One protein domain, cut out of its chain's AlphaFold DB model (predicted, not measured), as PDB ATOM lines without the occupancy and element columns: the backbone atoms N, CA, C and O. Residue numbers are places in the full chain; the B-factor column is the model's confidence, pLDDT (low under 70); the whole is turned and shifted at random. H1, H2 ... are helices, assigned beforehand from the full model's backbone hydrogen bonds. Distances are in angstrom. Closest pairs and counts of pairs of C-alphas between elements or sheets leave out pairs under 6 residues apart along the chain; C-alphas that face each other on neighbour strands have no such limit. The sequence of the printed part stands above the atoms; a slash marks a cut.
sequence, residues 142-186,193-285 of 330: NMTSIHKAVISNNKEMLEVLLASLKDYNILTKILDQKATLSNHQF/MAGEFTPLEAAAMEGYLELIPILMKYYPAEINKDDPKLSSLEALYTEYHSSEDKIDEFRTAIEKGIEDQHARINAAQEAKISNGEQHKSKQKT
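AT A GLANCE: This is residues 142 to 186 and 193 to 285 of the 330 residues of the protein "Ankyrin repeat domain-containing protein" of Rickettsiales endosymbiont of Stachyamoeba lipophora (UniProt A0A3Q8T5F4). One long helix, H7, runs out of a compact body of shorter helices, and residues 266 to 285 of it stick out as a free arm. In the body H4 and H5 sit between H1 and H2 on one side and H6 with the first part of H7 on the other. The printed part has 138 residues with seven named helices, H1 to H7 in chain order, and no named strand: all helix. It is only just loose, close to compact, with a radius of gyration of the C-alphas of 17.4 A, and spans 69 by 30 by 25 A.

HOW THE PARTS SIT: H7, residues 244 to 285, touches H5, residues 211 to 217, with residues 253 to 264 alone; the closest C-alphas, of Pro 213 and Gly 257, are 3.6 A apart. H6, residues 228 to 240, forms a helical hairpin with H7, closest at the C-alphas of Thr 238 and Ile 247, 7.0 A. H4, residues 199 to 205, is the hub: it touches H6 at Met 205 and Tyr 237, C-alphas 5.2 A apart, and H5 at Leu 200 and Leu 215, 6.2 A. It also touches H1, residues 145 to 151, at His 147 and Pro 199, C-alphas 5.2 A apart, at a shallow tilt of 10 degrees. H1 and H2, residues 155 to 164, form a helical hairpin, with the C-alphas of Ala 149 and Leu 158 closest at 5.5 A. H3, residues 168 to 175, touches no helix but is near H1. The packing is part aligned, part crossed, with shallow and steep tilts. Every O i to N i+4 pair is within hydrogen-bond range in H1, H2, H3, H4, H5 and H7, and 8 of 9 in H6.

IN THESE COORDINATES: H1 begins at C-alpha 145, (-19.252, -12.947, 42.372). H7, 61.5 A long, goes from C-alpha 244 at (-11.459, -6.964, 11.811) to C-alpha 285 at (-0.398, 24.927, 63.214); H6 is 19.2 A long and H2 14.3 A.

THE WHOLE: Without residues 266 to 285 the body spans 37 by 29 by 25 A. Residues 187 to 192 are not printed, and C-alphas 186 and 193 are 6.6 A apart across the cut. Residues 179 to 180 pair with 196 to 197, antiparallel. Of the links printed whole, none is long. The pLDDT is under 70 at residues 182 to 186, 193 to 194 and 275 to 285.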
ATOM      1  N   ASN A 142     -14.949 -22.650  40.927       93.06
ATOM      2  CA  ASN A 142     -14.018 -21.544  41.146       93.06
ATOM      3  C   ASN A 142     -14.561 -20.152  40.761       93.06
ATOM      4  O   ASN A 142     -13.821 -19.172  40.830       93.06
ATOM      5  N   MET A 143     -15.862 -20.013  40.484       92.44
ATOM      6  CA  MET A 143     -16.470 -18.733  40.131       92.44
ATOM      7  C   MET A 143     -16.695 -17.861  41.365       92.44
ATOM      8  O   MET A 143     -17.393 -18.243  42.306       92.44
ATOM      9  N   THR A 144     -16.150 -16.647  41.329       95.88
ATOM     10  CA  THR A 144     -16.466 -15.582  42.292       95.88
ATOM     11  C   THR A 144     -17.697 -14.783  41.850       95.88
ATOM     12  O   THR A 144     -18.178 -14.892  40.717       95.88
ATOM     13  N   SER A 145     -18.196 -13.906  42.722       96.50
ATOM     14  CA  SER A 145     -19.252 -12.947  42.372       96.50
ATOM     15  C   SER A 145     -18.886 -12.042  41.184       96.50
ATOM     16  O   SER A 145     -19.775 -11.669  40.424       96.50
ATOM     17  N   ILE A 146     -17.602 -11.725  40.978       96.38
ATOM     18  CA  ILE A 146     -17.155 -10.920  39.827       96.38
ATOM     19  C   ILE A 146     -17.287 -11.709  38.524       96.38
ATOM     20  O   ILE A 146     -17.856 -11.185  37.571       96.38
ATOM     21  N   HIS A 147     -16.864 -12.979  38.501       95.50
ATOM     22  CA  HIS A 147     -17.063 -13.851  37.336       95.50
ATOM     23  C   HIS A 147     -18.536 -13.890  36.929       95.50
ATOM     24  O   HIS A 147     -18.874 -13.687  35.766       95.50
ATOM     25  N   LYS A 148     -19.441 -14.073  37.901       95.31
ATOM     26  CA  LYS A 148     -20.876 -14.124  37.608       95.31
ATOM     27  C   LYS A 148     -21.422 -12.808  37.046       95.31
ATOM     28  O   LYS A 148     -22.298 -12.857  36.182       95.31
ATOM     29  N   ALA A 149     -20.933 -11.657  37.512       97.06
ATOM     30  CA  ALA A 149     -21.315 -10.353  36.967       97.06
ATOM     31  C   ALA A 149     -20.857 -10.197  35.506       97.06
ATOM     32  O   ALA A 149     -21.650  -9.757  34.676       97.06
ATOM     33  N   VAL A 150     -19.633 -10.639  35.189       96.56
ATOM     34  CA  VAL A 150     -19.085 -10.626  33.823       96.56
ATOM     35  C   VAL A 150     -19.876 -11.535  32.884       96.56
ATOM     36  O   VAL A 150     -20.349 -11.066  31.860       96.56
ATOM     37  N   ILE A 151     -20.109 -12.798  33.251       92.44
ATOM     38  CA  ILE A 151     -20.827 -13.776  32.400       92.44
ATOM     39  C   ILE A 151     -22.292 -13.381  32.187       92.44
ATOM     40  O   ILE A 151     -22.935 -13.792  31.230       92.44
ATOM     41  N   SER A 152     -22.853 -12.587  33.101       93.06
ATOM     42  CA  SER A 152     -24.207 -12.047  32.948       93.06
ATOM     43  C   SER A 152     -24.222 -10.724  32.164       93.06
ATOM     44  O   SER A 152     -25.262 -10.070  32.126       93.06
ATOM     45  N   ASN A 153     -23.071 -10.305  31.619       96.19
ATOM     46  CA  ASN A 153     -22.802  -9.017  30.983       96.19
ATOM     47  C   ASN A 153     -23.383  -7.818  31.761       96.19
ATOM     48  O   ASN A 153     -23.993  -6.905  31.206       96.19
ATOM     49  N   ASN A 154     -23.264  -7.854  33.093       97.00
ATOM     50  CA  ASN A 154     -23.932  -6.902  33.974       97.00
ATOM     51  C   ASN A 154     -22.955  -5.836  34.472       97.00
ATOM     52  O   ASN A 154     -22.339  -5.963  35.534       97.00
ATOM     53  N   LYS A 155     -22.854  -4.763  33.687       97.50
ATOM     54  CA  LYS A 155     -21.999  -3.605  33.958       97.50
ATOM     55  C   LYS A 155     -22.273  -2.944  35.308       97.50
ATOM     56  O   LYS A 155     -21.335  -2.735  36.070       97.50
ATOM     57  N   GLU A 156     -23.534  -2.650  35.629       97.88
ATOM     58  CA  GLU A 156     -23.875  -1.966  36.886       97.88
ATOM     59  C   GLU A 156     -23.465  -2.813  38.099       97.88
ATOM     60  O   GLU A 156     -22.851  -2.317  39.044       97.88
ATOM     61  N   MET A 157     -23.747  -4.119  38.066       98.31
ATOM     62  CA  MET A 157     -23.348  -5.035  39.135       98.31
ATOM     63  C   MET A 157     -21.827  -5.138  39.256       98.31
ATOM     64  O   MET A 157     -21.299  -5.126  40.370       98.31
ATOM     65  N   LEU A 158     -21.119  -5.215  38.127       97.75
ATOM     66  CA  LEU A 158     -19.662  -5.261  38.108       97.75
ATOM     67  C   LEU A 158     -19.053  -4.006  38.750       97.75
ATOM     68  O   LEU A 158     -18.191  -4.120  39.622       97.75
ATOM     69  N   GLU A 159     -19.543  -2.821  38.384       96.00
ATOM     70  CA  GLU A 159     -19.106  -1.550  38.968       96.00
ATOM     71  C   GLU A 159     -19.362  -1.498  40.480       96.00
ATOM     72  O   GLU A 159     -18.497  -1.058  41.237       96.00
ATOM     73  N   VAL A 160     -20.512  -1.999  40.946       96.62
ATOM     74  CA  VAL A 160     -20.849  -2.068  42.378       96.62
ATOM     75  C   VAL A 160     -19.879  -2.960  43.158       96.62
ATOM     76  O   VAL A 160     -19.435  -2.578  44.248       96.62
ATOM     77  N   LEU A 161     -19.539  -4.132  42.616       96.19
ATOM     78  CA  LEU A 161     -18.593  -5.058  43.243       96.19
ATOM     79  C   LEU A 161     -17.183  -4.452  43.286       96.19
ATOM     80  O   LEU A 161     -16.569  -4.396  44.352       96.19
ATOM     81  N   LEU A 162     -16.695  -3.935  42.155       93.50
ATOM     82  CA  LEU A 162     -15.348  -3.370  42.042       93.50
ATOM     83  C   LEU A 162     -15.171  -2.097  42.877       93.50
ATOM     84  O   LEU A 162     -14.160  -1.951  43.560       93.50
ATOM     85  N   ALA A 163     -16.165  -1.205  42.915       90.06
ATOM     86  CA  ALA A 163     -16.111   0.005  43.740       90.06
ATOM     87  C   ALA A 163     -16.075  -0.297  45.251       90.06
ATOM     88  O   ALA A 163     -15.625   0.529  46.050       90.06
ATOM     89  N   SER A 164     -16.540  -1.482  45.657       88.75
ATOM     90  CA  SER A 164     -16.507  -1.931  47.052       88.75
ATOM     91  C   SER A 164     -15.142  -2.504  47.463       88.75
ATOM     92  O   SER A 164     -14.863  -2.622  48.661       88.75
ATOM     93  N   LEU A 165     -14.263  -2.816  46.502       84.69
ATOM     94  CA  LEU A 165     -12.904  -3.302  46.742       84.69
ATOM     95  C   LEU A 165     -11.955  -2.137  47.041       84.69
ATOM     96  O   LEU A 165     -11.519  -1.408  46.155       84.69
ATOM     97  N   LYS A 166     -11.616  -1.969  48.322       78.81
ATOM     98  CA  LYS A 166     -10.648  -0.954  48.784       78.81
ATOM     99  C   LYS A 166      -9.241  -1.510  49.014       78.81
ATOM    100  O   LYS A 166      -8.294  -0.737  49.123       78.81
ATOM    101  N   ASP A 167      -9.117  -2.832  49.115       80.69
ATOM    102  CA  ASP A 167      -7.850  -3.529  49.322       80.69
ATOM    103  C   ASP A 167      -7.338  -4.089  47.988       80.69
ATOM    104  O   ASP A 167      -7.951  -4.968  47.382       80.69
ATOM    105  N   TYR A 168      -6.198  -3.565  47.547       76.06
ATOM    106  CA  TYR A 168      -5.558  -3.924  46.285       76.06
ATOM    107  C   TYR A 168      -5.034  -5.368  46.267       76.06
ATOM    108  O   TYR A 168      -5.013  -5.997  45.208       76.06
ATOM    109  N   ASN A 169      -4.661  -5.933  47.421       78.56
ATOM    110  CA  ASN A 169      -4.214  -7.326  47.492       78.56
ATOM    111  C   ASN A 169      -5.391  -8.278  47.250       78.56
ATOM    112  O   ASN A 169      -5.272  -9.262  46.522       78.56
ATOM    113  N   ILE A 170      -6.551  -7.948  47.825       82.88
ATOM    114  CA  ILE A 170      -7.799  -8.688  47.608       82.88
ATOM    115  C   ILE A 170      -8.242  -8.562  46.147       82.88
ATOM    116  O   ILE A 170      -8.618  -9.557  45.533       82.88
ATOM    117  N   LEU A 171      -8.150  -7.357  45.579       83.31
ATOM    118  CA  LEU A 171      -8.487  -7.080  44.183       83.31
ATOM    119  C   LEU A 171      -7.673  -7.945  43.211       83.31
ATOM    120  O   LEU A 171      -8.254  -8.571  42.331       83.31
ATOM    121  N   THR A 172      -6.359  -8.046  43.436       82.75
ATOM    122  CA  THR A 172      -5.454  -8.916  42.658       82.75
ATOM    123  C   THR A 172      -5.915 -10.358  42.695       82.75
ATOM    124  O   THR A 172      -6.166 -10.961  41.659       82.75
ATOM    125  N   LYS A 173      -6.129 -10.888  43.902       86.94
ATOM    126  CA  LYS A 173      -6.543 -12.278  44.082       86.94
ATOM    127  C   LYS A 173      -7.844 -12.599  43.342       86.94
ATOM    128  O   LYS A 173      -7.955 -13.678  42.780       86.94
ATOM    129  N   ILE A 174      -8.822 -11.692  43.351       89.00
ATOM    130  CA  ILE A 174     -10.125 -11.935  42.715       89.00
ATOM    131  C   ILE A 174     -10.040 -11.810  41.189       89.00
ATOM    132  O   ILE A 174     -10.680 -12.594  40.493       89.00
ATOM    133  N   LEU A 175      -9.294 -10.826  40.675       90.81
ATOM    134  CA  LEU A 175      -9.184 -10.579  39.234       90.81
ATOM    135  C   LEU A 175      -8.243 -11.555  38.519       90.81
ATOM    136  O   LEU A 175      -8.410 -11.758  37.322       90.81
ATOM    137  N   ASP A 176      -7.301 -12.170  39.232       90.88
ATOM    138  CA  ASP A 176      -6.425 -13.217  38.685       90.88
ATOM    139  C   ASP A 176      -6.951 -14.633  38.929       90.88
ATOM    140  O   ASP A 176      -6.411 -15.602  38.392       90.88
ATOM    141  N   GLN A 177      -8.003 -14.777  39.735       91.94
ATOM    142  CA  GLN A 177      -8.637 -16.068  39.935       91.94
ATOM    143  C   GLN A 177      -9.273 -16.520  38.626       91.94
ATOM    144  O   GLN A 177     -10.113 -15.812  38.081       91.94
ATOM    145  N   LYS A 178      -8.886 -17.703  38.156       92.62
ATOM    146  CA  LYS A 178      -9.521 -18.355  37.017       92.62
ATOM    147  C   LYS A 178     -10.709 -19.194  37.478       92.62
ATOM    148  O   LYS A 178     -10.690 -19.756  38.576       92.62
ATOM    149  N   ALA A 179     -11.743 -19.256  36.650       91.06
ATOM    150  CA  ALA A 179     -12.934 -20.049  36.904       91.06
ATOM    151  C   ALA A 179     -13.376 -20.814  35.659       91.06
ATOM    152  O   ALA A 179     -13.212 -20.342  34.534       91.06
ATOM    153  N   THR A 180     -13.985 -21.975  35.889       87.00
ATOM    154  CA  THR A 180     -14.597 -22.794  34.844       87.00
ATOM    155  C   THR A 180     -15.902 -22.141  34.396       87.00
ATOM    156  O   THR A 180     -16.804 -21.909  35.207       87.00
ATOM    157  N   LEU A 181     -16.023 -21.848  33.103       75.69
ATOM    158  CA  LEU A 181     -17.225 -21.251  32.525       75.69
ATOM    159  C   LEU A 181     -18.155 -22.359  32.019       75.69
ATOM    160  O   LEU A 181     -18.046 -22.825  30.893       75.69
ATOM    161  N   SER A 182     -19.100 -22.787  32.858       58.34
ATOM    162  CA  SER A 182     -19.985 -23.940  32.603       58.34
ATOM    163  C   SER A 182     -21.041 -23.743  31.494       58.34
ATOM    164  O   SER A 182     -22.034 -24.468  31.469       58.34
ATOM    165  N   ASN A 183     -20.901 -22.726  30.640       53.78
ATOM    166  CA  ASN A 183     -21.832 -22.429  29.544       53.78
ATOM    167  C   ASN A 183     -21.353 -22.961  28.183       53.78
ATOM    168  O   ASN A 183     -22.074 -22.804  27.196       53.78
ATOM    169  N   HIS A 184     -20.170 -23.573  28.104       50.44
ATOM    170  CA  HIS A 184     -19.639 -24.073  26.840       50.44
ATOM    171  C   HIS A 184     -19.948 -25.553  26.642       50.44
ATOM    172  O   HIS A 184     -19.925 -26.358  27.568       50.44
ATOM    173  N   GLN A 185     -20.376 -25.836  25.417       44.16
ATOM    174  CA  GLN A 185     -20.883 -27.105  24.925       44.16
ATOM    175  C   GLN A 185     -19.872 -28.225  25.189       44.16
ATOM    176  O   GLN A 185     -18.682 -28.048  24.945       44.16
ATOM    177  N   PHE A 186     -20.371 -29.370  25.657       45.03
ATOM    178  CA  PHE A 186     -19.647 -30.633  25.541       45.03
ATOM    179  C   PHE A 186     -19.362 -30.868  24.056       45.03
ATOM    180  O   PHE A 186     -20.256 -30.650  23.227       45.03
ATOM    181  N   MET A 193     -14.579 -28.918  27.460       49.16
ATOM    182  CA  MET A 193     -13.850 -27.834  26.790       49.16
ATOM    183  C   MET A 193     -13.738 -26.562  27.655       49.16
ATOM    184  O   MET A 193     -13.323 -25.511  27.159       49.16
ATOM    185  N   ALA A 194     -14.140 -26.587  28.931       56.12
ATOM    186  CA  ALA A 194     -14.108 -25.401  29.769       56.12
ATOM    187  C   ALA A 194     -12.673 -25.034  30.170       56.12
ATOM    188  O   ALA A 194     -12.147 -25.453  31.204       56.12
ATOM    189  N   GLY A 195     -12.063 -24.160  29.370       74.31
ATOM    190  CA  GLY A 195     -10.921 -23.374  29.812       74.31
ATOM    191  C   GLY A 195     -11.231 -22.664  31.136       74.31
ATOM    192  O   GLY A 195     -12.373 -22.295  31.433       74.31
ATOM    193  N   GLU A 196     -10.203 -22.480  31.961       88.56
ATOM    194  CA  GLU A 196     -10.313 -21.640  33.145       88.56
ATOM    195  C   GLU A 196      -9.933 -20.201  32.778       88.56
ATOM    196  O   GLU A 196      -8.804 -19.917  32.354       88.56
ATOM    197  N   PHE A 197     -10.871 -19.280  32.989       91.44
ATOM    198  CA  PHE A 197     -10.728 -17.883  32.589       91.44
ATOM    199  C   PHE A 197     -10.822 -16.964  33.800       91.44
ATOM    200  O   PHE A 197     -11.682 -17.135  34.665       91.44
ATOM    201  N   THR A 198      -9.945 -15.969  33.853       94.12
ATOM    202  CA  THR A 198     -10.108 -14.794  34.718       94.12
ATOM    203  C   THR A 198     -11.331 -13.979  34.290       94.12
ATOM    204  O   THR A 198     -11.801 -14.119  33.158       94.12
ATOM    205  N   PRO A 199     -11.835 -13.042  35.115       95.00
ATOM    206  CA  PRO A 199     -12.929 -12.168  34.700       95.00
ATOM    207  C   PRO A 199     -12.616 -11.354  33.434       95.00
ATOM    208  O   PRO A 199     -13.511 -11.127  32.626       95.00
ATOM    209  N   LEU A 200     -11.362 -10.917  33.252       94.75
ATOM    210  CA  LEU A 200     -10.942 -10.164  32.065       94.75
ATOM    211  C   LEU A 200     -10.886 -11.054  30.817       94.75
ATOM    212  O   LEU A 200     -11.392 -10.655  29.774       94.75
ATOM    213  N   GLU A 201     -10.326 -12.261  30.939       93.81
ATOM    214  CA  GLU A 201     -10.309 -13.247  29.851       93.81
ATOM    215  C   GLU A 201     -11.733 -13.669  29.459       93.81
ATOM    216  O   GLU A 201     -12.047 -13.707  28.276       93.81
ATOM    217  N   ALA A 202     -12.624 -13.882  30.433       93.62
ATOM    218  CA  ALA A 202     -14.028 -14.207  30.183       93.62
ATOM    219  C   ALA A 202     -14.756 -13.079  29.432       93.62
ATOM    220  O   ALA A 202     -15.497 -13.344  28.491       93.62
ATOM    221  N   ALA A 203     -14.531 -11.815  29.811       95.25
ATOM    222  CA  ALA A 203     -15.106 -10.673  29.100       95.25
ATOM    223  C   ALA A 203     -14.585 -10.560  27.657       95.25
ATOM    224  O   ALA A 203     -15.353 -10.195  26.769       95.25
ATOM    225  N   ALA A 204     -13.306 -10.872  27.420       94.25
ATOM    226  CA  ALA A 204     -12.720 -10.867  26.081       94.25
ATOM    227  C   ALA A 204     -13.293 -12.005  25.225       94.25
ATOM    228  O   ALA A 204     -13.848 -11.748  24.162       94.25
ATOM    229  N   MET A 205     -13.248 -13.238  25.727       91.19
ATOM    230  CA  MET A 205     -13.795 -14.421  25.060       91.19
ATOM    231  C   MET A 205     -15.271 -14.234  24.668       91.19
ATOM    232  O   MET A 205     -15.663 -14.543  23.549       91.19
ATOM    233  N   GLU A 206     -16.088 -13.649  25.546       90.19
ATOM    234  CA  GLU A 206     -17.512 -13.394  25.285       90.19
ATOM    235  C   GLU A 206     -17.790 -12.137  24.429       90.19
ATOM    236  O   GLU A 206     -18.930 -11.878  24.046       90.19
ATOM    237  N   GLY A 207     -16.774 -11.321  24.129       93.50
ATOM    238  CA  GLY A 207     -16.944 -10.090  23.352       93.50
ATOM    239  C   GLY A 207     -17.601  -8.938  24.123       93.50
ATOM    240  O   GLY A 207     -18.171  -8.022  23.527       93.50
ATOM    241  N   TYR A 208     -17.541  -8.947  25.456       95.69
ATOM    242  CA  TYR A 208     -18.139  -7.924  26.320       95.69
ATOM    243  C   TYR A 208     -17.242  -6.685  26.432       95.69
ATOM    244  O   TYR A 208     -16.726  -6.348  27.501       95.69
ATOM    245  N   LEU A 209     -17.089  -5.975  25.310       95.44
ATOM    246  CA  LEU A 209     -16.182  -4.830  25.155       95.44
ATOM    247  C   LEU A 209     -16.418  -3.705  26.170       95.44
ATOM    248  O   LEU A 209     -15.471  -3.042  26.584       95.44
ATOM    249  N   GLU A 210     -17.656  -3.507  26.632       96.62
ATOM    250  CA  GLU A 210     -17.958  -2.516  27.672       96.62
ATOM    251  C   GLU A 210     -17.371  -2.863  29.049       96.62
ATOM    252  O   GLU A 210     -17.134  -1.961  29.856       96.62
ATOM    253  N   LEU A 211     -17.148  -4.147  29.336       97.56
ATOM    254  CA  LEU A 211     -16.640  -4.610  30.629       97.56
ATOM    255  C   LEU A 211     -15.111  -4.601  30.692       97.56
ATOM    256  O   LEU A 211     -14.558  -4.452  31.781       97.56
ATOM    257  N   ILE A 212     -14.438  -4.712  29.544       96.12
ATOM    258  CA  ILE A 212     -12.974  -4.669  29.424       96.12
ATOM    259  C   ILE A 212     -12.364  -3.442  30.123       96.12
ATOM    260  O   ILE A 212     -11.582  -3.639  31.059       96.12
ATOM    261  N   PRO A 213     -12.741  -2.187  29.788       95.50
ATOM    262  CA  PRO A 213     -12.136  -1.020  30.423       95.50
ATOM    263  C   PRO A 213     -12.453  -0.953  31.921       95.50
ATOM    264  O   PRO A 213     -11.619  -0.524  32.715       95.50
ATOM    265  N   ILE A 214     -13.625  -1.441  32.338       95.56
ATOM    266  CA  ILE A 214     -14.020  -1.486  33.748       95.56
ATOM    267  C   ILE A 214     -13.118  -2.453  34.522       95.56
ATOM    268  O   ILE A 214     -12.608  -2.095  35.580       95.56
ATOM    269  N   LEU A 215     -12.884  -3.660  34.009       94.25
ATOM    270  CA  LEU A 215     -12.013  -4.646  34.651       94.25
ATOM    271  C   LEU A 215     -10.556  -4.172  34.683       94.25
ATOM    272  O   LEU A 215      -9.919  -4.245  35.733       94.25
ATOM    273  N   MET A 216     -10.053  -3.628  33.572       92.00
ATOM    274  CA  MET A 216      -8.683  -3.112  33.471       92.00
ATOM    275  C   MET A 216      -8.429  -1.921  34.393       92.00
ATOM    276  O   MET A 216      -7.413  -1.894  35.086       92.00
ATOM    277  N   LYS A 217      -9.386  -0.992  34.506       91.19
ATOM    278  CA  LYS A 217      -9.316   0.135  35.446       91.19
ATOM    279  C   LYS A 217      -8.981  -0.317  36.863       91.19
ATOM    280  O   LYS A 217      -8.207   0.341  37.560       91.19
ATOM    281  N   TYR A 218      -9.585  -1.419  37.303       88.50
ATOM    282  CA  TYR A 218      -9.377  -1.993  38.631       88.50
ATOM    283  C   TYR A 218      -8.304  -3.081  38.656       88.50
ATOM    284  O   TYR A 218      -8.018  -3.614  39.726       88.50
ATOM    285  N   TYR A 219      -7.656  -3.387  37.537       83.81
ATOM    286  CA  TYR A 219      -6.555  -4.330  37.551       83.81
ATOM    287  C   TYR A 219      -5.416  -3.776  38.436       83.81
ATOM    288  O   TYR A 219      -5.190  -2.555  38.463       83.81
ATOM    289  N   PRO A 220      -4.754  -4.605  39.257       70.50
ATOM    290  CA  PRO A 220      -3.892  -4.105  40.329       70.50
ATOM    291  C   PRO A 220      -2.480  -3.759  39.865       70.50
ATOM    292  O   PRO A 220      -1.901  -2.806  40.387       70.50
ATOM    293  N   ALA A 221      -1.934  -4.527  38.920       75.62
ATOM    294  CA  ALA A 221      -0.643  -4.255  38.302       75.62
ATOM    295  C   ALA A 221      -0.821  -3.223  37.188       75.62
ATOM    296  O   ALA A 221      -1.759  -3.346  36.407       75.62
ATOM    297  N   GLU A 222       0.056  -2.221  37.130       78.25
ATOM    298  CA  GLU A 222       0.097  -1.260  36.025       78.25
ATOM    299  C   GLU A 222       0.350  -2.021  34.721       78.25
ATOM    300  O   GLU A 222       1.397  -2.649  34.565       78.25
ATOM    301  N   ILE A 223      -0.642  -2.014  33.830       80.44
ATOM    302  CA  ILE A 223      -0.548  -2.663  32.526       80.44
ATOM    303  C   ILE A 223      -0.020  -1.619  31.554       80.44
ATOM    304  O   ILE A 223      -0.666  -0.600  31.312       80.44
ATOM    305  N   ASN A 224       1.147  -1.876  30.972       81.31
ATOM    306  CA  ASN A 224       1.648  -1.062  29.876       81.31
ATOM    307  C   ASN A 224       1.187  -1.638  28.527       81.31
ATOM    308  O   ASN A 224       0.778  -2.790  28.416       81.31
ATOM    309  N   LYS A 225       1.266  -0.821  27.477       79.06
ATOM    310  CA  LYS A 225       0.872  -1.213  26.113       79.06
ATOM    311  C   LYS A 225       1.666  -2.399  25.540       79.06
ATOM    312  O   LYS A 225       1.207  -3.029  24.598       79.06
ATOM    313  N   ASP A 226       2.846  -2.673  26.095       82.38
ATOM    314  CA  ASP A 226       3.766  -3.716  25.638       82.38
ATOM    315  C   ASP A 226       3.678  -4.982  26.523       82.38
ATOM    316  O   ASP A 226       4.525  -5.872  26.426       82.38
ATOM    317  N   ASP A 227       2.678  -5.069  27.414       84.88
ATOM    318  CA  ASP A 227       2.518  -6.176  28.355       84.88
ATOM    319  C   ASP A 227       2.141  -7.465  27.596       84.88
ATOM    320  O   ASP A 227       1.117  -7.490  26.901       84.88
ATOM    321  N   PRO A 228       2.904  -8.570  27.736       86.69
ATOM    322  CA  PRO A 228       2.605  -9.845  27.076       86.69
ATOM    323  C   PRO A 228       1.194 -10.384  27.354       86.69
ATOM    324  O   PRO A 228       0.647 -11.166  26.567       86.69
ATOM    325  N   LYS A 229       0.583  -9.973  28.473       84.69
ATOM    326  CA  LYS A 229      -0.796 -10.321  28.808       84.69
ATOM    327  C   LYS A 229      -1.791  -9.738  27.807       84.69
ATOM    328  O   LYS A 229      -2.777 -10.404  27.508       84.69
ATOM    329  N   LEU A 230      -1.537  -8.546  27.263       88.38
ATOM    330  CA  LEU A 230      -2.403  -7.933  26.253       88.38
ATOM    331  C   LEU A 230      -2.382  -8.733  24.953       88.38
ATOM    332  O   LEU A 230      -3.444  -9.024  24.414       88.38
ATOM    333  N   SER A 231      -1.204  -9.181  24.509       89.50
ATOM    334  CA  SER A 231      -1.091 -10.053  23.332       89.50
ATOM    335  C   SER A 231      -1.805 -11.389  23.537       89.50
ATOM    336  O   SER A 231      -2.464 -11.881  22.628       89.50
ATOM    337  N   SER A 232      -1.711 -11.963  24.742       90.75
ATOM    338  CA  SER A 232      -2.419 -13.205  25.086       90.75
ATOM    339  C   SER A 232      -3.939 -13.010  25.094       90.75
ATOM    340  O   SER A 232      -4.680 -13.873  24.633       90.75
ATOM    341  N   LEU A 233      -4.407 -11.862  25.591       92.00
ATOM    342  CA  LEU A 233      -5.825 -11.516  25.645       92.00
ATOM    343  C   LEU A 233      -6.400 -11.213  24.252       92.00
ATOM    344  O   LEU A 233      -7.524 -11.608  23.965       92.00
ATOM    345  N   GLU A 234      -5.634 -10.548  23.387       92.31
ATOM    346  CA  GLU A 234      -6.008 -10.315  21.989       92.31
ATOM    347  C   GLU A 234      -6.053 -11.624  21.200       92.31
ATOM    348  O   GLU A 234      -7.024 -11.861  20.491       92.31
ATOM    349  N   ALA A 235      -5.072 -12.516  21.385       91.94
ATOM    350  CA  ALA A 235      -5.095 -13.843  20.773       91.94
ATOM    351  C   ALA A 235      -6.344 -14.639  21.188       91.94
ATOM    352  O   ALA A 235      -7.022 -15.194  20.324       91.94
ATOM    353  N   LEU A 236      -6.686 -14.624  22.484       91.56
ATOM    354  CA  LEU A 236      -7.923 -15.222  22.991       91.56
ATOM    355  C   LEU A 236      -9.162 -14.573  22.360       91.56
ATOM    356  O   LEU A 236     -10.082 -15.268  21.955       91.56
ATOM    357  N   TYR A 237      -9.209 -13.246  22.250       92.62
ATOM    358  CA  TYR A 237     -10.335 -12.565  21.613       92.62
ATOM    359  C   TYR A 237     -10.486 -12.980  20.141       92.62
ATOM    360  O   TYR A 237     -11.580 -13.330  19.709       92.62
ATOM    361  N   THR A 238      -9.395 -12.989  19.371       92.62
ATOM    362  CA  THR A 238      -9.406 -13.334  17.940       92.62
ATOM    363  C   THR A 238      -9.785 -14.794  17.675       92.62
ATOM    364  O   THR A 238     -10.358 -15.087  16.625       92.62
ATOM    365  N   GLU A 239      -9.520 -15.703  18.619       90.38
ATOM    366  CA  GLU A 239      -9.968 -17.102  18.548       90.38
ATOM    367  C   GLU A 239     -11.500 -17.214  18.483       90.38
ATOM    368  O   GLU A 239     -12.029 -18.025  17.724       90.38
ATOM    369  N   TYR A 240     -12.215 -16.354  19.214       86.38
ATOM    370  CA  TYR A 240     -13.680 -16.372  19.295       86.38
ATOM    371  C   TYR A 240     -14.354 -15.311  18.405       86.38
ATOM    372  O   TYR A 240     -15.530 -15.450  18.063       86.38
ATOM    373  N   HIS A 241     -13.620 -14.273  17.984       88.38
ATOM    374  CA  HIS A 241     -14.130 -13.134  17.214       88.38
ATOM    375  C   HIS A 241     -13.214 -12.815  16.025       88.38
ATOM    376  O   HIS A 241     -12.170 -12.187  16.175       88.38
ATOM    377  N   SER A 242     -13.617 -13.200  14.811       83.44
ATOM    378  CA  SER A 242     -12.760 -13.087  13.612       83.44
ATOM    379  C   SER A 242     -12.977 -11.826  12.757       83.44
ATOM    380  O   SER A 242     -12.359 -11.695  11.703       83.44
ATOM    381  N   SER A 243     -13.875 -10.915  13.148       88.25
ATOM    382  CA  SER A 243     -14.142  -9.681  12.388       88.25
ATOM    383  C   SER A 243     -13.100  -8.603  12.699       88.25
ATOM    384  O   SER A 243     -12.897  -8.277  13.867       88.25
ATOM    385  N   GLU A 244     -12.486  -8.011  11.669       83.31
ATOM    386  CA  GLU A 244     -11.459  -6.964  11.811       83.31
ATOM    387  C   GLU A 244     -11.991  -5.739  12.577       83.31
ATOM    388  O   GLU A 244     -11.389  -5.339  13.572       83.31
ATOM    389  N   ASP A 245     -13.194  -5.257  12.239       85.94
ATOM    390  CA  ASP A 245     -13.865  -4.164  12.966       85.94
ATOM    391  C   ASP A 245     -14.018  -4.479  14.467       85.94
ATOM    392  O   ASP A 245     -13.878  -3.609  15.326       85.94
ATOM    393  N   LYS A 246     -14.279  -5.749  14.812       89.19
ATOM    394  CA  LYS A 246     -14.437  -6.186  16.208       89.19
ATOM    395  C   LYS A 246     -13.114  -6.269  16.953       89.19
ATOM    396  O   LYS A 246     -13.115  -6.088  18.170       89.19
ATOM    397  N   ILE A 247     -12.018  -6.553  16.256       91.69
ATOM    398  CA  ILE A 247     -10.670  -6.549  16.831       91.69
ATOM    399  C   ILE A 247     -10.241  -5.107  17.124       91.69
ATOM    400  O   ILE A 247      -9.711  -4.837  18.199       91.69
ATOM    401  N   ASP A 248     -10.542  -4.161  16.235       94.00
ATOM    402  CA  ASP A 248     -10.232  -2.745  16.459       94.00
ATOM    403  C   ASP A 248     -11.076  -2.124  17.585       94.00
ATOM    404  O   ASP A 248     -10.547  -1.391  18.429       94.00
ATOM    405  N   GLU A 249     -12.366  -2.470  17.682       95.56
ATOM    406  CA  GLU A 249     -13.196  -2.105  18.839       95.56
ATOM    407  C   GLU A 249     -12.624  -2.684  20.148       95.56
ATOM    408  O   GLU A 249     -12.607  -2.002  21.179       95.56
ATOM    409  N   PHE A 250     -12.120  -3.922  20.119       96.12
ATOM    410  CA  PHE A 250     -11.484  -4.557  21.273       96.12
ATOM    411  C   PHE A 250     -10.192  -3.844  21.689       96.12
ATOM    412  O   PHE A 250     -10.044  -3.497  22.860       96.12
ATOM    413  N   ARG A 251      -9.295  -3.538  20.744       94.81
ATOM    414  CA  ARG A 251      -8.074  -2.755  21.008       94.81
ATOM    415  C   ARG A 251      -8.400  -1.383  21.596       94.81
ATOM    416  O   ARG A 251      -7.811  -0.997  22.601       94.81
ATOM    417  N   THR A 252      -9.413  -0.704  21.058       96.00
ATOM    418  CA  THR A 252      -9.909   0.574  21.597       96.00
ATOM    419  C   THR A 252     -10.382   0.427  23.052       96.00
ATOM    420  O   THR A 252     -10.121   1.284  23.899       96.00
ATOM    421  N   ALA A 253     -11.072  -0.671  23.379       96.62
ATOM    422  CA  ALA A 253     -11.516  -0.956  24.743       96.62
ATOM    423  C   ALA A 253     -10.340  -1.220  25.705       96.62
ATOM    424  O   ALA A 253     -10.387  -0.772  26.854       96.62
ATOM    425  N   ILE A 254      -9.287  -1.899  25.234       94.75
ATOM    426  CA  ILE A 254      -8.038  -2.118  25.976       94.75
ATOM    427  C   ILE A 254      -7.329  -0.791  26.259       94.75
ATOM    428  O   ILE A 254      -7.007  -0.510  27.413       94.75
ATOM    429  N   GLU A 255      -7.135   0.049  25.238       94.06
ATOM    430  CA  GLU A 255      -6.490   1.363  25.372       94.06
ATOM    431  C   GLU A 255      -7.204   2.227  26.413       94.06
ATOM    432  O   GLU A 255      -6.584   2.706  27.365       94.06
ATOM    433  N   LYS A 256      -8.533   2.321  26.311       95.31
ATOM    434  CA  LYS A 256      -9.358   3.015  27.303       95.31
ATOM    435  C   LYS A 256      -9.189   2.434  28.711       95.31
ATOM    436  O   LYS A 256      -9.145   3.178  29.689       95.31
ATOM    437  N   GLY A 257      -9.105   1.109  28.834       93.56
ATOM    438  CA  GLY A 257      -8.879   0.429  30.108       93.56
ATOM    439  C   GLY A 257      -7.547   0.798  30.763       93.56
ATOM    440  O   GLY A 257      -7.510   1.031  31.972       93.56
ATOM    441  N   ILE A 258      -6.477   0.896  29.968       91.81
ATOM    442  CA  ILE A 258      -5.145   1.338  30.413       91.81
ATOM    443  C   ILE A 258      -5.198   2.798  30.876       91.81
ATOM    444  O   ILE A 258      -4.726   3.124  31.967       91.81
ATOM    445  N   GLU A 259      -5.818   3.678  30.087       93.50
ATOM    446  CA  GLU A 259      -5.985   5.093  30.442       93.50
ATOM    447  C   GLU A 259      -6.734   5.265  31.772       93.50
ATOM    448  O   GLU A 259      -6.266   5.973  32.671       93.50
ATOM    449  N   ASP A 260      -7.861   4.567  31.938       92.44
ATOM    450  CA  ASP A 260      -8.668   4.599  33.160       92.44
ATOM    451  C   ASP A 260      -7.904   4.047  34.377       92.44
ATOM    452  O   ASP A 260      -8.055   4.549  35.501       92.44
ATOM    453  N   GLN A 261      -7.070   3.021  34.173       90.31
ATOM    454  CA  GLN A 261      -6.213   2.456  35.211       90.31
ATOM    455  C   GLN A 261      -5.157   3.466  35.670       90.31
ATOM    456  O   GLN A 261      -5.039   3.723  36.874       90.31
ATOM    457  N   HIS A 262      -4.430   4.077  34.730       90.31
ATOM    458  CA  HIS A 262      -3.434   5.106  35.026       90.31
ATOM    459  C   HIS A 262      -4.064   6.305  35.739       90.31
ATOM    460  O   HIS A 262      -3.557   6.744  36.773       90.31
ATOM    461  N   ALA A 263      -5.213   6.791  35.259       90.75
ATOM    462  CA  ALA A 263      -5.940   7.887  35.894       90.75
ATOM    463  C   ALA A 263      -6.311   7.561  37.352       90.75
ATOM    464  O   ALA A 263      -6.125   8.387  38.249       90.75
ATOM    465  N   ARG A 264      -6.778   6.334  37.621       88.38
ATOM    466  CA  ARG A 264      -7.096   5.871  38.980       88.38
ATOM    467  C   ARG A 264      -5.855   5.797  39.873       88.38
ATOM    468  O   ARG A 264      -5.928   6.205  41.035       88.38
ATOM    469  N   ILE A 265      -4.743   5.260  39.369       85.06
ATOM    470  CA  ILE A 265      -3.479   5.150  40.115       85.06
ATOM    471  C   ILE A 265      -2.952   6.547  40.464       85.06
ATOM    472  O   ILE A 265      -2.661   6.807  41.635       85.06
ATOM    473  N   ASN A 266      -2.918   7.458  39.491       87.81
ATOM    474  CA  ASN A 266      -2.482   8.842  39.677       87.81
ATOM    475  C   ASN A 266      -3.355   9.568  40.707       87.81
ATOM    476  O   ASN A 266      -2.835  10.107  41.684       87.81
ATOM    477  N   ALA A 267      -4.683   9.471  40.590       87.12
ATOM    478  CA  ALA A 267      -5.604  10.057  41.564       87.12
ATOM    479  C   ALA A 267      -5.390   9.505  42.990       87.12
ATOM    480  O   ALA A 267      -5.457  10.244  43.976       87.12
ATOM    481  N   ALA A 268      -5.092   8.206  43.130       82.75
ATOM    482  CA  ALA A 268      -4.801   7.598  44.429       82.75
ATOM    483  C   ALA A 268      -3.465   8.083  45.026       82.75
ATOM    484  O   ALA A 268      -3.350   8.217  46.250       82.75
ATOM    485  N   GLN A 269      -2.456   8.346  44.194       83.06
ATOM    486  CA  GLN A 269      -1.179   8.925  44.619       83.06
ATOM    487  C   GLN A 269      -1.349  10.390  45.049       83.06
ATOM    488  O   GLN A 269      -0.917  10.760  46.142       83.06
ATOM    489  N   GLU A 270      -2.055  11.197  44.256       86.56
ATOM    490  CA  GLU A 270      -2.367  12.597  44.572       86.56
ATOM    491  C   GLU A 270      -3.145  12.731  45.887       86.56
ATOM    492  O   GLU A 270      -2.805  13.554  46.742       86.56
ATOM    493  N   ALA A 271      -4.139  11.865  46.118       81.56
ATOM    494  CA  ALA A 271      -4.898  11.843  47.366       81.56
ATOM    495  C   ALA A 271      -4.014  11.538  48.593       81.56
ATOM    496  O   ALA A 271      -4.229  12.096  49.675       81.56
ATOM    497  N   LYS A 272      -2.995  10.679  48.448       80.00
ATOM    498  CA  LYS A 272      -2.017  10.400  49.517       80.00
ATOM    499  C   LYS A 272      -1.118  11.609  49.790       80.00
ATOM    500  O   LYS A 272      -0.873  11.916  50.958       80.00
ATOM    501  N   ILE A 273      -0.666  12.305  48.745       76.44
ATOM    502  CA  ILE A 273       0.165  13.515  48.860       76.44
ATOM    503  C   ILE A 273      -0.620  14.628  49.565       76.44
ATOM    504  O   ILE A 273      -0.161  15.137  50.588       76.44
ATOM    505  N   SER A 274      -1.838  14.922  49.102       71.06
ATOM    506  CA  SER A 274      -2.714  15.953  49.679       71.06
ATOM    507  C   SER A 274      -3.023  15.695  51.162       71.06
ATOM    508  O   SER A 274      -2.879  16.585  52.004       71.06
ATOM    509  N   ASN A 275      -3.338  14.449  51.536       68.81
ATOM    510  CA  ASN A 275      -3.547  14.083  52.942       68.81
ATOM    511  C   ASN A 275      -2.261  14.207  53.782       68.81
ATOM    512  O   ASN A 275      -2.313  14.639  54.938       68.81
ATOM    513  N   GLY A 276      -1.098  13.878  53.212       64.44
ATOM    514  CA  GLY A 276       0.205  14.065  53.853       64.44
ATOM    515  C   GLY A 276       0.548  15.540  54.098       64.44
ATOM    516  O   GLY A 276       1.043  15.896  55.170       64.44
ATOM    517  N   GLU A 277       0.236  16.419  53.147       61.88
ATOM    518  CA  GLU A 277       0.412  17.869  53.277       61.88
ATOM    519  C   GLU A 277      -0.560  18.486  54.290       61.88
ATOM    520  O   GLU A 277      -0.153  19.320  55.101       61.88
ATOM    521  N   GLN A 278      -1.815  18.028  54.328       57.09
ATOM    522  CA  GLN A 278      -2.786  18.435  55.349       57.09
ATOM    523  C   GLN A 278      -2.381  17.990  56.764       57.09
ATOM    524  O   GLN A 278      -2.581  18.730  57.731       57.09
ATOM    525  N   HIS A 279      -1.779  16.807  56.913       54.16
ATOM    526  CA  HIS A 279      -1.235  16.361  58.197       54.16
ATOM    527  C   HIS A 279      -0.029  17.202  58.637       54.16
ATOM    528  O   HIS A 279       0.030  17.626  59.795       54.16
ATOM    529  N   LYS A 280       0.897  17.510  57.718       56.88
ATOM    530  CA  LYS A 280       2.045  18.391  57.992       56.88
ATOM    531  C   LYS A 280       1.608  19.817  58.325       56.88
ATOM    532  O   LYS A 280       2.163  20.419  59.244       56.88
ATOM    533  N   SER A 281       0.611  20.361  57.625       55.38
ATOM    534  CA  SER A 281       0.089  21.701  57.903       55.38
ATOM    535  C   SER A 281      -0.577  21.754  59.277       55.38
ATOM    536  O   SER A 281      -0.186  22.605  60.069       55.38
ATOM    537  N   LYS A 282      -1.449  20.791  59.626       54.22
ATOM    538  CA  LYS A 282      -2.062  20.676  60.965       54.22
ATOM    539  C   LYS A 282      -1.027  20.546  62.085       54.22
ATOM    540  O   LYS A 282      -1.170  21.216  63.107       54.22
ATOM    541  N   GLN A 283       0.028  19.747  61.903       53.66
ATOM    542  CA  GLN A 283       1.131  19.658  62.872       53.66
ATOM    543  C   GLN A 283       1.890  20.985  63.005       53.66
ATOM    544  O   GLN A 283       2.249  21.379  64.113       53.66
ATOM    545  N   LYS A 284       2.086  21.720  61.905       55.84
ATOM    546  CA  LYS A 284       2.732  23.040  61.922       55.84
ATOM    547  C   LYS A 284       1.859  24.103  62.606       55.84
ATOM    548  O   LYS A 284       2.403  24.970  63.284       55.84
ATOM    549  N   THR A 285       0.530  24.039  62.485       54.38
ATOM    550  CA  THR A 285      -0.398  24.927  63.214       54.38
ATOM    551  C   THR A 285      -0.498  24.574  64.700       54.38
ATOM    552  O   THR A 285      -0.547  25.482  65.526       54.38
TER     553      THR A 285